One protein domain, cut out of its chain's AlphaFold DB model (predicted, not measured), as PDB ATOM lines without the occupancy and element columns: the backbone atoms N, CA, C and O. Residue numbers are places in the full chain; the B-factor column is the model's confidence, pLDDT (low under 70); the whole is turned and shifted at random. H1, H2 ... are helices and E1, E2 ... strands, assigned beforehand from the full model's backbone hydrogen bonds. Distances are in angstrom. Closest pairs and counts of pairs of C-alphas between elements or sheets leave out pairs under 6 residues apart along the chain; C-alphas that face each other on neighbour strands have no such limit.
ATOM      1  N   ALA A  27      77.955 251.741   6.500       62.66
ATOM      2  CA  ALA A  27      78.694 252.663   5.661       62.66
ATOM      3  C   ALA A  27      79.799 253.285   6.528       62.66
ATOM      4  O   ALA A  27      79.535 253.973   7.514       62.66
ATOM      5  N   THR A  28      81.055 252.960   6.227       70.62
ATOM      6  CA  THR A  28      82.196 253.597   6.884       70.62
ATOM      7  C   THR A  28      82.231 255.067   6.463       70.62
ATOM      8  O   THR A  28      81.834 255.391   5.344       70.62
ATOM      9  N   ALA A  29      82.710 255.968   7.327       77.19
ATOM     10  CA  ALA A  29      82.830 257.391   6.985       77.19
ATOM     11  C   ALA A  29      83.531 257.643   5.624       77.19
ATOM     12  O   ALA A  29      83.013 258.439   4.847       77.19
ATOM     13  N   PRO A  30      84.595 256.904   5.243       76.19
ATOM     14  CA  PRO A  30      85.177 256.987   3.900       76.19
ATOM     15  C   PRO A  30      84.204 256.626   2.767       76.19
ATOM     16  O   PRO A  30      84.161 257.318   1.758       76.19
ATOM     17  N   ARG A  31      83.387 255.574   2.925       74.81
ATOM     18  CA  ARG A  31      82.385 255.180   1.915       74.81
ATOM     19  C   ARG A  31      81.273 256.224   1.798       74.81
ATOM     20  O   ARG A  31      80.825 256.512   0.697       74.81
ATOM     21  N   LEU A  32      80.867 256.825   2.918       80.12
ATOM     22  CA  LEU A  32      79.935 257.955   2.917       80.12
ATOM     23  C   LEU A  32      80.543 259.205   2.275       80.12
ATOM     24  O   LEU A  32      79.823 259.947   1.621       80.12
ATOM     25  N   ALA A  33      81.847 259.435   2.432       81.88
ATOM     26  CA  ALA A  33      82.536 260.543   1.782       81.88
ATOM     27  C   ALA A  33      82.579 260.365   0.258       81.88
ATOM     28  O   ALA A  33      82.376 261.342  -0.456       81.88
ATOM     29  N   LEU A  34      82.769 259.140  -0.248       80.12
ATOM     30  CA  LEU A  34      82.640 258.863  -1.683       80.12
ATOM     31  C   LEU A  34      81.229 259.209  -2.186       80.12
ATOM     32  O   LEU A  34      81.110 259.997  -3.124       80.12
ATOM     33  N   LEU A  35      80.202 258.740  -1.460       79.56
ATOM     34  CA  LEU A  35      78.781 259.001  -1.740       79.56
ATOM     35  C   LEU A  35      78.417 260.479  -1.722       79.56
ATOM     36  O   LEU A  35      77.778 260.999  -2.634       79.56
ATOM     37  N   GLY A  36      78.859 261.191  -0.694       80.69
ATOM     38  CA  GLY A  36      78.592 262.618  -0.560       80.69
ATOM     39  C   GLY A  36      79.256 263.462  -1.648       80.69
ATOM     40  O   GLY A  36      78.756 264.541  -1.955       80.69
ATOM     41  N   ASN A  37      80.357 262.984  -2.233       81.75
ATOM     42  CA  ASN A  37      81.099 263.698  -3.272       81.75
ATOM     43  C   ASN A  37      80.787 263.204  -4.697       81.75
ATOM     44  O   ASN A  37      81.391 263.705  -5.644       81.75
ATOM     45  N   GLY A  38      79.863 262.250  -4.872       77.12
ATOM     46  CA  GLY A  38      79.527 261.697  -6.186       77.12
ATOM     47  C   GLY A  38      80.689 260.941  -6.838       77.12
ATOM     48  O   GLY A  38      80.842 260.970  -8.060       77.12
ATOM     49  N   LEU A  39      81.543 260.313  -6.024       78.31
ATOM     50  CA  LEU A  39      82.721 259.567  -6.477       78.31
ATOM     51  C   LEU A  39      82.437 258.068  -6.677       78.31
ATOM     52  O   LEU A  39      83.341 257.314  -7.032       78.31
ATOM     53  N   GLU A  40      81.197 257.607  -6.500       72.38
ATOM     54  CA  GLU A  40      80.751 256.295  -6.998       72.38
ATOM     55  C   GLU A  40      80.553 256.347  -8.509       72.38
ATOM     56  O   GLU A  40      79.453 256.556  -9.019       72.38
ATOM     57  N   ASN A  41      81.634 256.140  -9.253       68.06
ATOM     58  CA  ASN A  41      81.548 256.055 -10.701       68.06
ATOM     59  C   ASN A  41      81.657 254.612 -11.189       68.06
ATOM     60  O   ASN A  41      82.713 253.990 -11.142       68.06
ATOM     61  N   PHE A  42      80.546 254.107 -11.725       67.69
ATOM     62  CA  PHE A  42      80.447 252.787 -12.357       67.69
ATOM     63  C   PHE A  42      81.076 252.742 -13.758       67.69
ATOM     64  O   PHE A  42      81.253 251.666 -14.318       67.69
ATOM     65  N   SER A  43      81.383 253.903 -14.340       70.06
ATOM     66  CA  SER A  43      81.825 254.061 -15.730       70.06
ATOM     67  C   SER A  43      83.245 254.615 -15.877       70.06
ATOM     68  O   SER A  43      83.699 254.826 -17.002       70.06
ATOM     69  N   GLN A  44      83.944 254.874 -14.768       70.31
ATOM     70  CA  GLN A  44      85.322 255.362 -14.799       70.31
ATOM     71  C   GLN A  44      86.335 254.208 -14.780       70.31
ATOM     72  O   GLN A  44      86.026 253.128 -14.271       70.31
ATOM     73  N   PRO A  45      87.540 254.422 -15.346       77.25
ATOM     74  CA  PRO A  45      88.635 253.466 -15.232       77.25
ATOM     75  C   PRO A  45      89.015 253.219 -13.767       77.25
ATOM     76  O   PRO A  45      88.683 254.011 -12.884       77.25
ATOM     77  N   GLU A  46      89.738 252.121 -13.533       84.38
ATOM     78  CA  GLU A  46      90.283 251.800 -12.213       84.38
ATOM     79  C   GLU A  46      91.039 252.998 -11.626       84.38
ATOM     80  O   GLU A  46      91.861 253.624 -12.305       84.38
ATOM     81  N   SER A  47      90.747 253.337 -10.371       85.25
ATOM     82  CA  SER A  47      91.365 254.477  -9.704       85.25
ATOM     83  C   SER A  47      91.592 254.226  -8.220       85.25
ATOM     84  O   SER A  47      90.849 253.504  -7.557       85.25
ATOM     85  N   LEU A  48      92.639 254.857  -7.690       88.19
ATOM     86  CA  LEU A  48      92.911 254.891  -6.260       88.19
ATOM     87  C   LEU A  48      92.460 256.237  -5.704       88.19
ATOM     88  O   LEU A  48      92.961 257.286  -6.110       88.19
ATOM     89  N   VAL A  49      91.551 256.196  -4.737       88.81
ATOM     90  CA  VAL A  49      91.077 257.373  -4.014       88.81
ATOM     91  C   VAL A  49      91.657 257.371  -2.612       88.81
ATOM     92  O   VAL A  49      91.450 256.434  -1.841       88.81
ATOM     93  N   LEU A  50      92.364 258.444  -2.265       90.44
ATOM     94  CA  LEU A  50      92.776 258.717  -0.895       90.44
ATOM     95  C   LEU A  50      91.701 259.565  -0.208       90.44
ATOM     96  O   LEU A  50      91.533 260.741  -0.522       90.44
ATOM     97  N   ALA A  51      91.001 258.973   0.754       89.69
ATOM     98  CA  ALA A  51      90.125 259.687   1.672       89.69
ATOM     99  C   ALA A  51      90.897 260.061   2.943       89.69
ATOM    100  O   ALA A  51      91.556 259.215   3.556       89.69
ATOM    101  N   ILE A  52      90.796 261.330   3.338       91.06
ATOM    102  CA  ILE A  52      91.432 261.885   4.534       91.06
ATOM    103  C   ILE A  52      90.342 262.474   5.422       91.06
ATOM    104  O   ILE A  52      89.712 263.464   5.057       91.06
ATOM    105  N   ASP A  53      90.144 261.884   6.593       89.75
ATOM    106  CA  ASP A  53      89.377 262.488   7.679       89.75
ATOM    107  C   ASP A  53      90.381 263.032   8.698       89.75
ATOM    108  O   ASP A  53      91.140 262.266   9.285       89.75
ATOM    109  N   ASN A  54      90.457 264.352   8.848       91.25
ATOM    110  CA  ASN A  54      91.378 265.010   9.769       91.25
ATOM    111  C   ASN A  54      90.590 265.933  10.693       91.25
ATOM    112  O   ASN A  54      89.901 266.848  10.240       91.25
ATOM    113  N   SER A  55      90.712 265.704  11.994       89.75
ATOM    114  CA  SER A  55      89.972 266.420  13.022       89.75
ATOM    115  C   SER A  55      90.889 266.842  14.165       89.75
ATOM    116  O   SER A  55      92.031 266.402  14.292       89.75
ATOM    117  N   GLN A  56      90.354 267.647  15.080       88.56
ATOM    118  CA  GLN A  56      91.053 267.995  16.318       88.56
ATOM    119  C   GLN A  56      91.314 266.799  17.253       88.56
ATOM    120  O   GLN A  56      92.090 266.936  18.195       88.56
ATOM    121  N   TYR A  57      90.671 265.652  17.009       89.88
ATOM    122  CA  TYR A  57      90.776 264.439  17.827       89.88
ATOM    123  C   TYR A  57      91.682 263.365  17.215       89.88
ATOM    124  O   TYR A  57      91.906 262.330  17.834       89.88
ATOM    125  N   GLY A  58      92.186 263.586  16.003       93.56
ATOM    126  CA  GLY A  58      92.996 262.619  15.275       93.56
ATOM    127  C   GLY A  58      92.670 262.619  13.793       93.56
ATOM    128  O   GLY A  58      91.862 263.427  13.318       93.56
ATOM    129  N   PHE A  59      93.273 261.678  13.078       93.62
ATOM    130  CA  PHE A  59      93.078 261.509  11.647       93.62
ATOM    131  C   PHE A  59      92.865 260.047  11.247       93.62
ATOM    132  O   PHE A  59      93.247 259.102  11.943       93.62
ATOM    133  N   HIS A  60      92.255 259.867  10.082       92.12
ATOM    134  CA  HIS A  60      92.048 258.590   9.430       92.12
ATOM    135  C   HIS A  60      92.325 258.733   7.934       92.12
ATOM    136  O   HIS A  60      91.626 259.450   7.218       92.12
ATOM    137  N   PHE A  61      93.338 258.015   7.465       92.06
ATOM    138  CA  PHE A  61      93.633 257.862   6.050       92.06
ATOM    139  C   PHE A  61      93.085 256.546   5.540       92.06
ATOM    140  O   PHE A  61      93.266 255.509   6.182       92.06
ATOM    141  N   VAL A  62      92.480 256.573   4.358       90.88
ATOM    142  CA  VAL A  62      91.996 255.377   3.676       90.88
ATOM    143  C   VAL A  62      92.299 255.479   2.193       90.88
ATOM    144  O   VAL A  62      91.866 256.421   1.539       90.88
ATOM    145  N   VAL A  63      93.009 254.489   1.659       89.81
ATOM    146  CA  VAL A  63      93.180 254.307   0.217       89.81
ATOM    147  C   VAL A  63      92.151 253.288  -0.247       89.81
ATOM    148  O   VAL A  63      92.065 252.181   0.292       89.81
ATOM    149  N   ILE A  64      91.360 253.686  -1.232       88.44
ATOM    150  CA  ILE A  64      90.260 252.911  -1.785       88.44
ATOM    151  C   ILE A  64      90.572 252.653  -3.250       88.44
ATOM    152  O   ILE A  64      90.751 253.604  -4.005       88.44
ATOM    153  N   ASN A  65      90.625 251.387  -3.651       87.31
ATOM    154  CA  ASN A  65      90.566 251.024  -5.056       87.31
ATOM    155  C   ASN A  65      89.110 251.060  -5.525       87.31
ATOM    156  O   ASN A  65      88.230 250.507  -4.862       87.31
ATOM    157  N   GLN A  66      88.857 251.728  -6.643       85.81
ATOM    158  CA  GLN A  66      87.558 251.790  -7.293       85.81
ATOM    159  C   GLN A  66      87.668 251.187  -8.688       85.81
ATOM    160  O   GLN A  66      88.437 251.676  -9.511       85.81
ATOM    161  N   HIS A  67      86.862 250.166  -8.969       82.94
ATOM    162  CA  HIS A  67      86.795 249.538 -10.284       82.94
ATOM    163  C   HIS A  67      85.369 249.055 -10.560       82.94
ATOM    164  O   HIS A  67      84.803 248.321  -9.754       82.94
ATOM    165  N   GLU A  68      84.768 249.505 -11.667       78.75
ATOM    166  CA  GLU A  68      83.416 249.104 -12.102       78.75
ATOM    167  C   GLU A  68      82.332 249.262 -11.009       78.75
ATOM    168  O   GLU A  68      81.409 248.460 -10.876       78.75
ATOM    169  N   GLY A  69      82.450 250.308 -10.182       73.44
ATOM    170  CA  GLY A  69      81.531 250.576  -9.068       73.44
ATOM    171  C   GLY A  69      81.739 249.713  -7.821       73.44
ATOM    172  O   GLY A  69      81.064 249.921  -6.809       73.44
ATOM    173  N   ILE A  70      82.689 248.781  -7.850       78.81
ATOM    174  CA  ILE A  70      83.178 248.087  -6.663       78.81
ATOM    175  C   ILE A  70      84.216 248.984  -5.991       78.81
ATOM    176  O   ILE A  70      85.078 249.569  -6.646       78.81
ATOM    177  N   THR A  71      84.119 249.103  -4.667       80.81
ATOM    178  CA  THR A  71      85.086 249.848  -3.855       80.81
ATOM    179  C   THR A  71      85.735 248.905  -2.855       80.81
ATOM    180  O   THR A  71      85.046 248.242  -2.078       80.81
ATOM    181  N   GLU A  72      87.061 248.837  -2.877       84.12
ATOM    182  CA  GLU A  72      87.857 248.022  -1.965       84.12
ATOM    183  C   GLU A  72      88.805 248.916  -1.171       84.12
ATOM    184  O   GLU A  72      89.561 249.708  -1.723       84.12
ATOM    185  N   MET A  73      88.785 248.789   0.152       85.56
ATOM    186  CA  MET A  73      89.755 249.466   1.005       85.56
ATOM    187  C   MET A  73      91.075 248.695   0.982       85.56
ATOM    188  O   MET A  73      91.174 247.644   1.610       85.56
ATOM    189  N   VAL A  74      92.088 249.239   0.309       88.62
ATOM    190  CA  VAL A  74      93.393 248.575   0.135       88.62
ATOM    191  C   VAL A  74      94.407 248.965   1.208       88.62
ATOM    192  O   VAL A  74      95.336 248.217   1.501       88.62
ATOM    193  N   ARG A  75      94.242 250.133   1.841       89.19
ATOM    194  CA  ARG A  75      95.059 250.533   2.992       89.19
ATOM    195  C   ARG A  75      94.301 251.497   3.887       89.19
ATOM    196  O   ARG A  75      93.499 252.297   3.414       89.19
ATOM    197  N   ARG A  76      94.584 251.447   5.188       89.38
ATOM    198  CA  ARG A  76      94.084 252.421   6.161       89.38
ATOM    199  C   ARG A  76      95.116 252.718   7.235       89.38
ATOM    200  O   ARG A  76      95.871 251.828   7.618       89.38
ATOM    201  N   ASN A  77      95.088 253.935   7.757       90.44
ATOM    202  CA  ASN A  77      95.849 254.334   8.933       90.44
ATOM    203  C   ASN A  77      94.963 255.226   9.809       90.44
ATOM    204  O   ASN A  77      94.546 256.297   9.376       90.44
ATOM    205  N   TYR A  78      94.622 254.743  11.005       90.62
ATOM    206  CA  TYR A  78      93.820 255.471  11.984       90.62
ATOM    207  C   TYR A  78      94.697 255.856  13.167       90.62
ATOM    208  O   TYR A  78      95.291 254.981  13.802       90.62
ATOM    209  N   HIS A  79      94.728 257.148  13.477       91.44
ATOM    210  CA  HIS A  79      95.530 257.694  14.556       91.44
ATOM    211  C   HIS A  79      94.699 258.672  15.400       91.44
ATOM    212  O   HIS A  79      94.467 259.809  14.978       91.44
ATOM    213  N   PRO A  80      94.228 258.256  16.587       92.81
ATOM    214  CA  PRO A  80      93.629 259.173  17.544       92.81
ATOM    215  C   PRO A  80      94.721 259.982  18.252       92.81
ATOM    216  O   PRO A  80      95.727 259.415  18.673       92.81
ATOM    217  N   TYR A  81      94.500 261.281  18.442       91.75
ATOM    218  CA  TYR A  81      95.343 262.076  19.333       91.75
ATOM    219  C   TYR A  81      95.019 261.736  20.788       91.75
ATOM    220  O   TYR A  81      93.855 261.600  21.172       91.75
ATOM    221  N   THR A  82      96.053 261.624  21.612       90.75
ATOM    222  CA  THR A  82      95.931 261.404  23.057       90.75
ATOM    223  C   THR A  82      95.581 262.686  23.812       90.75
ATOM    224  O   THR A  82      95.143 262.624  24.959       90.75
ATOM    225  N   GLY A  83      95.735 263.846  23.163       88.31
ATOM    226  CA  GLY A  83      95.437 265.168  23.709       88.31
ATOM    227  C   GLY A  83      96.646 265.856  24.340       88.31
ATOM    228  O   GLY A  83      96.560 267.041  24.656       88.31
ATOM    229  N   ASN A  84      97.764 265.141  24.471       91.62
ATOM    230  CA  ASN A  84      99.022 265.666  24.998       91.62
ATOM    231  C   ASN A  84      99.990 266.097  23.891       91.62
ATOM    232  O   ASN A  84     100.970 266.769  24.190       91.62
ATOM    233  N   GLU A  85      99.717 265.718  22.639       93.38
ATOM    234  CA  GLU A  85     100.565 266.059  21.505       93.38
ATOM    235  C   GLU A  85     100.464 267.545  21.175       93.38
ATOM    236  O   GLU A  85      99.353 268.092  21.060       93.38
ATOM    237  N   ASP A  86     101.609 268.178  20.939       94.56
ATOM    238  CA  ASP A  86     101.661 269.541  20.425       94.56
ATOM    239  C   ASP A  86     101.397 269.611  18.906       94.56
ATOM    240  O   ASP A  86     101.217 268.606  18.216       94.56
ATOM    241  N   ALA A  87     101.314 270.827  18.360       92.19
ATOM    242  CA  ALA A  87     101.005 271.021  16.943       92.19
ATOM    243  C   ALA A  87     102.073 270.441  15.996       92.19
ATOM    244  O   ALA A  87     101.729 269.968  14.912       92.19
ATOM    245  N   SER A  88     103.346 270.470  16.393       95.94
ATOM    246  CA  SER A  88     104.458 269.952  15.591       95.94
ATOM    247  C   SER A  88     104.461 268.429  15.601       95.94
ATOM    248  O   SER A  88     104.615 267.814  14.550       95.94
ATOM    249  N   GLU A  89     104.219 267.822  16.764       94.75
ATOM    250  CA  GLU A  89     104.071 266.373  16.917       94.75
ATOM    251  C   GLU A  89     102.899 265.850  16.081       94.75
ATOM    252  O   GLU A  89     103.065 264.910  15.304       94.75
ATOM    253  N   ARG A  90     101.737 266.516  16.143       94.06
ATOM    254  CA  ARG A  90     100.568 266.163  15.318       94.06
ATOM    255  C   ARG A  90     100.866 266.269  13.826       94.06
ATOM    256  O   ARG A  90     100.512 265.366  13.071       94.06
ATOM    257  N   ALA A  91     101.518 267.352  13.396       94.19
ATOM    258  CA  ALA A  91     101.889 267.549  11.997       94.19
ATOM    259  C   ALA A  91     102.877 266.478  11.515       94.19
ATOM    260  O   ALA A  91     102.707 265.930  10.427       94.19
ATOM    261  N   PHE A  92     103.866 266.137  12.345       95.50
ATOM    262  CA  PHE A  92     104.832 265.085  12.051       95.50
ATOM    263  C   PHE A  92     104.153 263.716  11.927       95.50
ATOM    264  O   PHE A  92     104.341 263.032  10.922       95.50
ATOM    265  N   SER A  93     103.306 263.336  12.892       93.94
ATOM    266  CA  SER A  93     102.551 262.079  12.833       93.94
ATOM    267  C   SER A  93     101.630 262.012  11.617       93.94
ATOM    268  O   SER A  93     101.553 260.968  10.971       93.94
ATOM    269  N   PHE A  94     100.967 263.119  11.270       94.44
ATOM    270  CA  PHE A  94     100.135 263.208  10.072       94.44
ATOM    271  C   PHE A  94     100.959 262.976   8.802       94.44
ATOM    272  O   PHE A  94     100.579 262.157   7.967       94.44
ATOM    273  N   GLN A  95     102.095 263.669   8.659       95.25
ATOM    274  CA  GLN A  95     102.958 263.539   7.487       95.25
ATOM    275  C   GLN A  95     103.520 262.122   7.360       95.25
ATOM    276  O   GLN A  95     103.417 261.524   6.292       95.25
ATOM    277  N   GLN A  96     104.056 261.565   8.445       94.50
ATOM    278  CA  GLN A  96     104.611 260.216   8.440       94.50
ATOM    279  C   GLN A  96     103.545 259.181   8.056       94.50
ATOM    280  O   GLN A  96     103.764 258.346   7.182       94.50
ATOM    281  N   ALA A  97     102.354 259.273   8.650       93.12
ATOM    282  CA  ALA A  97     101.263 258.364   8.329       93.12
ATOM    283  C   ALA A  97     100.761 258.524   6.883       93.12
ATOM    284  O   ALA A  97     100.370 257.527   6.272       93.12
ATOM    285  N   LEU A  98     100.791 259.738   6.321       92.75
ATOM    286  CA  LEU A  98     100.476 259.979   4.914       92.75
ATOM    287  C   LEU A  98     101.521 259.336   3.994       92.75
ATOM    288  O   LEU A  98     101.151 258.629   3.059       92.75
ATOM    289  N   GLU A  99     102.808 259.543   4.264       92.69
ATOM    290  CA  GLU A  99     103.905 258.937   3.499       92.69
ATOM    291  C   GLU A  99     103.812 257.407   3.518       92.69
ATOM    292  O   GLU A  99     103.902 256.761   2.470       92.69
ATOM    293  N   ASP A 100     103.525 256.828   4.683       89.94
ATOM    294  CA  ASP A 100     103.330 255.390   4.842       89.94
ATOM    295  C   ASP A 100     102.094 254.884   4.080       89.94
ATOM    296  O   ASP A 100     102.127 253.809   3.471       89.94
ATOM    297  N   VAL A 101     100.986 255.638   4.070       89.88
ATOM    298  CA  VAL A 101      99.742 255.175   3.435       89.88
ATOM    299  C   VAL A 101      99.800 255.232   1.906       89.88
ATOM    300  O   VAL A 101      99.197 254.384   1.255       89.88
TER     301      VAL A 101
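Overview. This is residues 27 to 101 of the 116 residues of an uncharacterized protein of Fusarium oxysporum f. sp. cubense (UniProt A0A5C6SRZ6). A narrow, twisted sheet of three long strands, E1, E2 and E3, runs along the long axis of a rod, with a helix over each face: short H1 slantwise over E1 and E2 on one face, longer H2 folded back along E2 and E3 on the other. The links H1 to E1 and E3 to H2 reach the two ends of the rod. The printed part has 75 residues, with two named helices and three named strands in the order H1, E1, E2, E3, H2; the class is mixed, helices and strands, and the sheet, E1 - E2 - E3, is antiparallel. The whole is only just loose, close to compact, with a radius of gyration of the C-alphas of 14.0 A and spans of 45 by 21 by 14 A.

Arrangement. The inner strand E2, residues 58 to 67, has as neighbours the edge strands E1, residues 47 to 55, and E3, residues 70 to 80. The three form a meander, each strand the antiparallel neighbour of the one before. E1 and E2 are a hairpin, their directions at 164 degrees; N 51 and O 62 are 2.8 A apart, within hydrogen-bond range. E2 and E3 are a hairpin at 169 degrees, with N 61 and O 77 within hydrogen-bond range at 2.8 A. E3 bends by 58 degrees at residue 75. H2, residues 87 to 101, is on the sheet at a height of 9.6 A, over E2 and E3; it runs along the strands, at 20 degrees to E2 on the local plane. Its closest C-alphas to E3 are those of Val 101 and Arg 75, 6.6 A. H1, residues 29 to 36, is on the opposite face at a height of 9.4 A, over E1 and E2, slantwise to the strands at 50 degrees to E1 on the local plane. Its closest C-alphas to E1 are those of Pro 30 and Ala 51, 6.1 A. H1 and E3 are near each other, with 5 pairs of C-alphas within 10 A, while H1 and H2 are apart. In H1 and H2 every O i to N i+4 pair is within hydrogen-bond range.

Along the chain. E1 begins at C-alpha 47 (91.365, 254.477, -9.704) and is 25.7 A long from first to last C-alpha; E2 is 29.4 A and E3 28.6 A. H1 begins at C-alpha 29 (82.830, 257.391, 6.985) and is 10.1 A long. H2, 20.9 A, ends at C-alpha 101 (99.742, 255.175, 3.435).

Size, cuts and confidence. The two C-alphas farthest apart, those of Ser 43 and Asn 84, are 45.7 A apart. The printed part has no cut. The links E1 to E2 and E2 to E3 are tight, those of H1 to E1 and E3 to H2 short. The mean pLDDT of the printed part is 86.1; residue 27 and residues 41 to 42 are under 70.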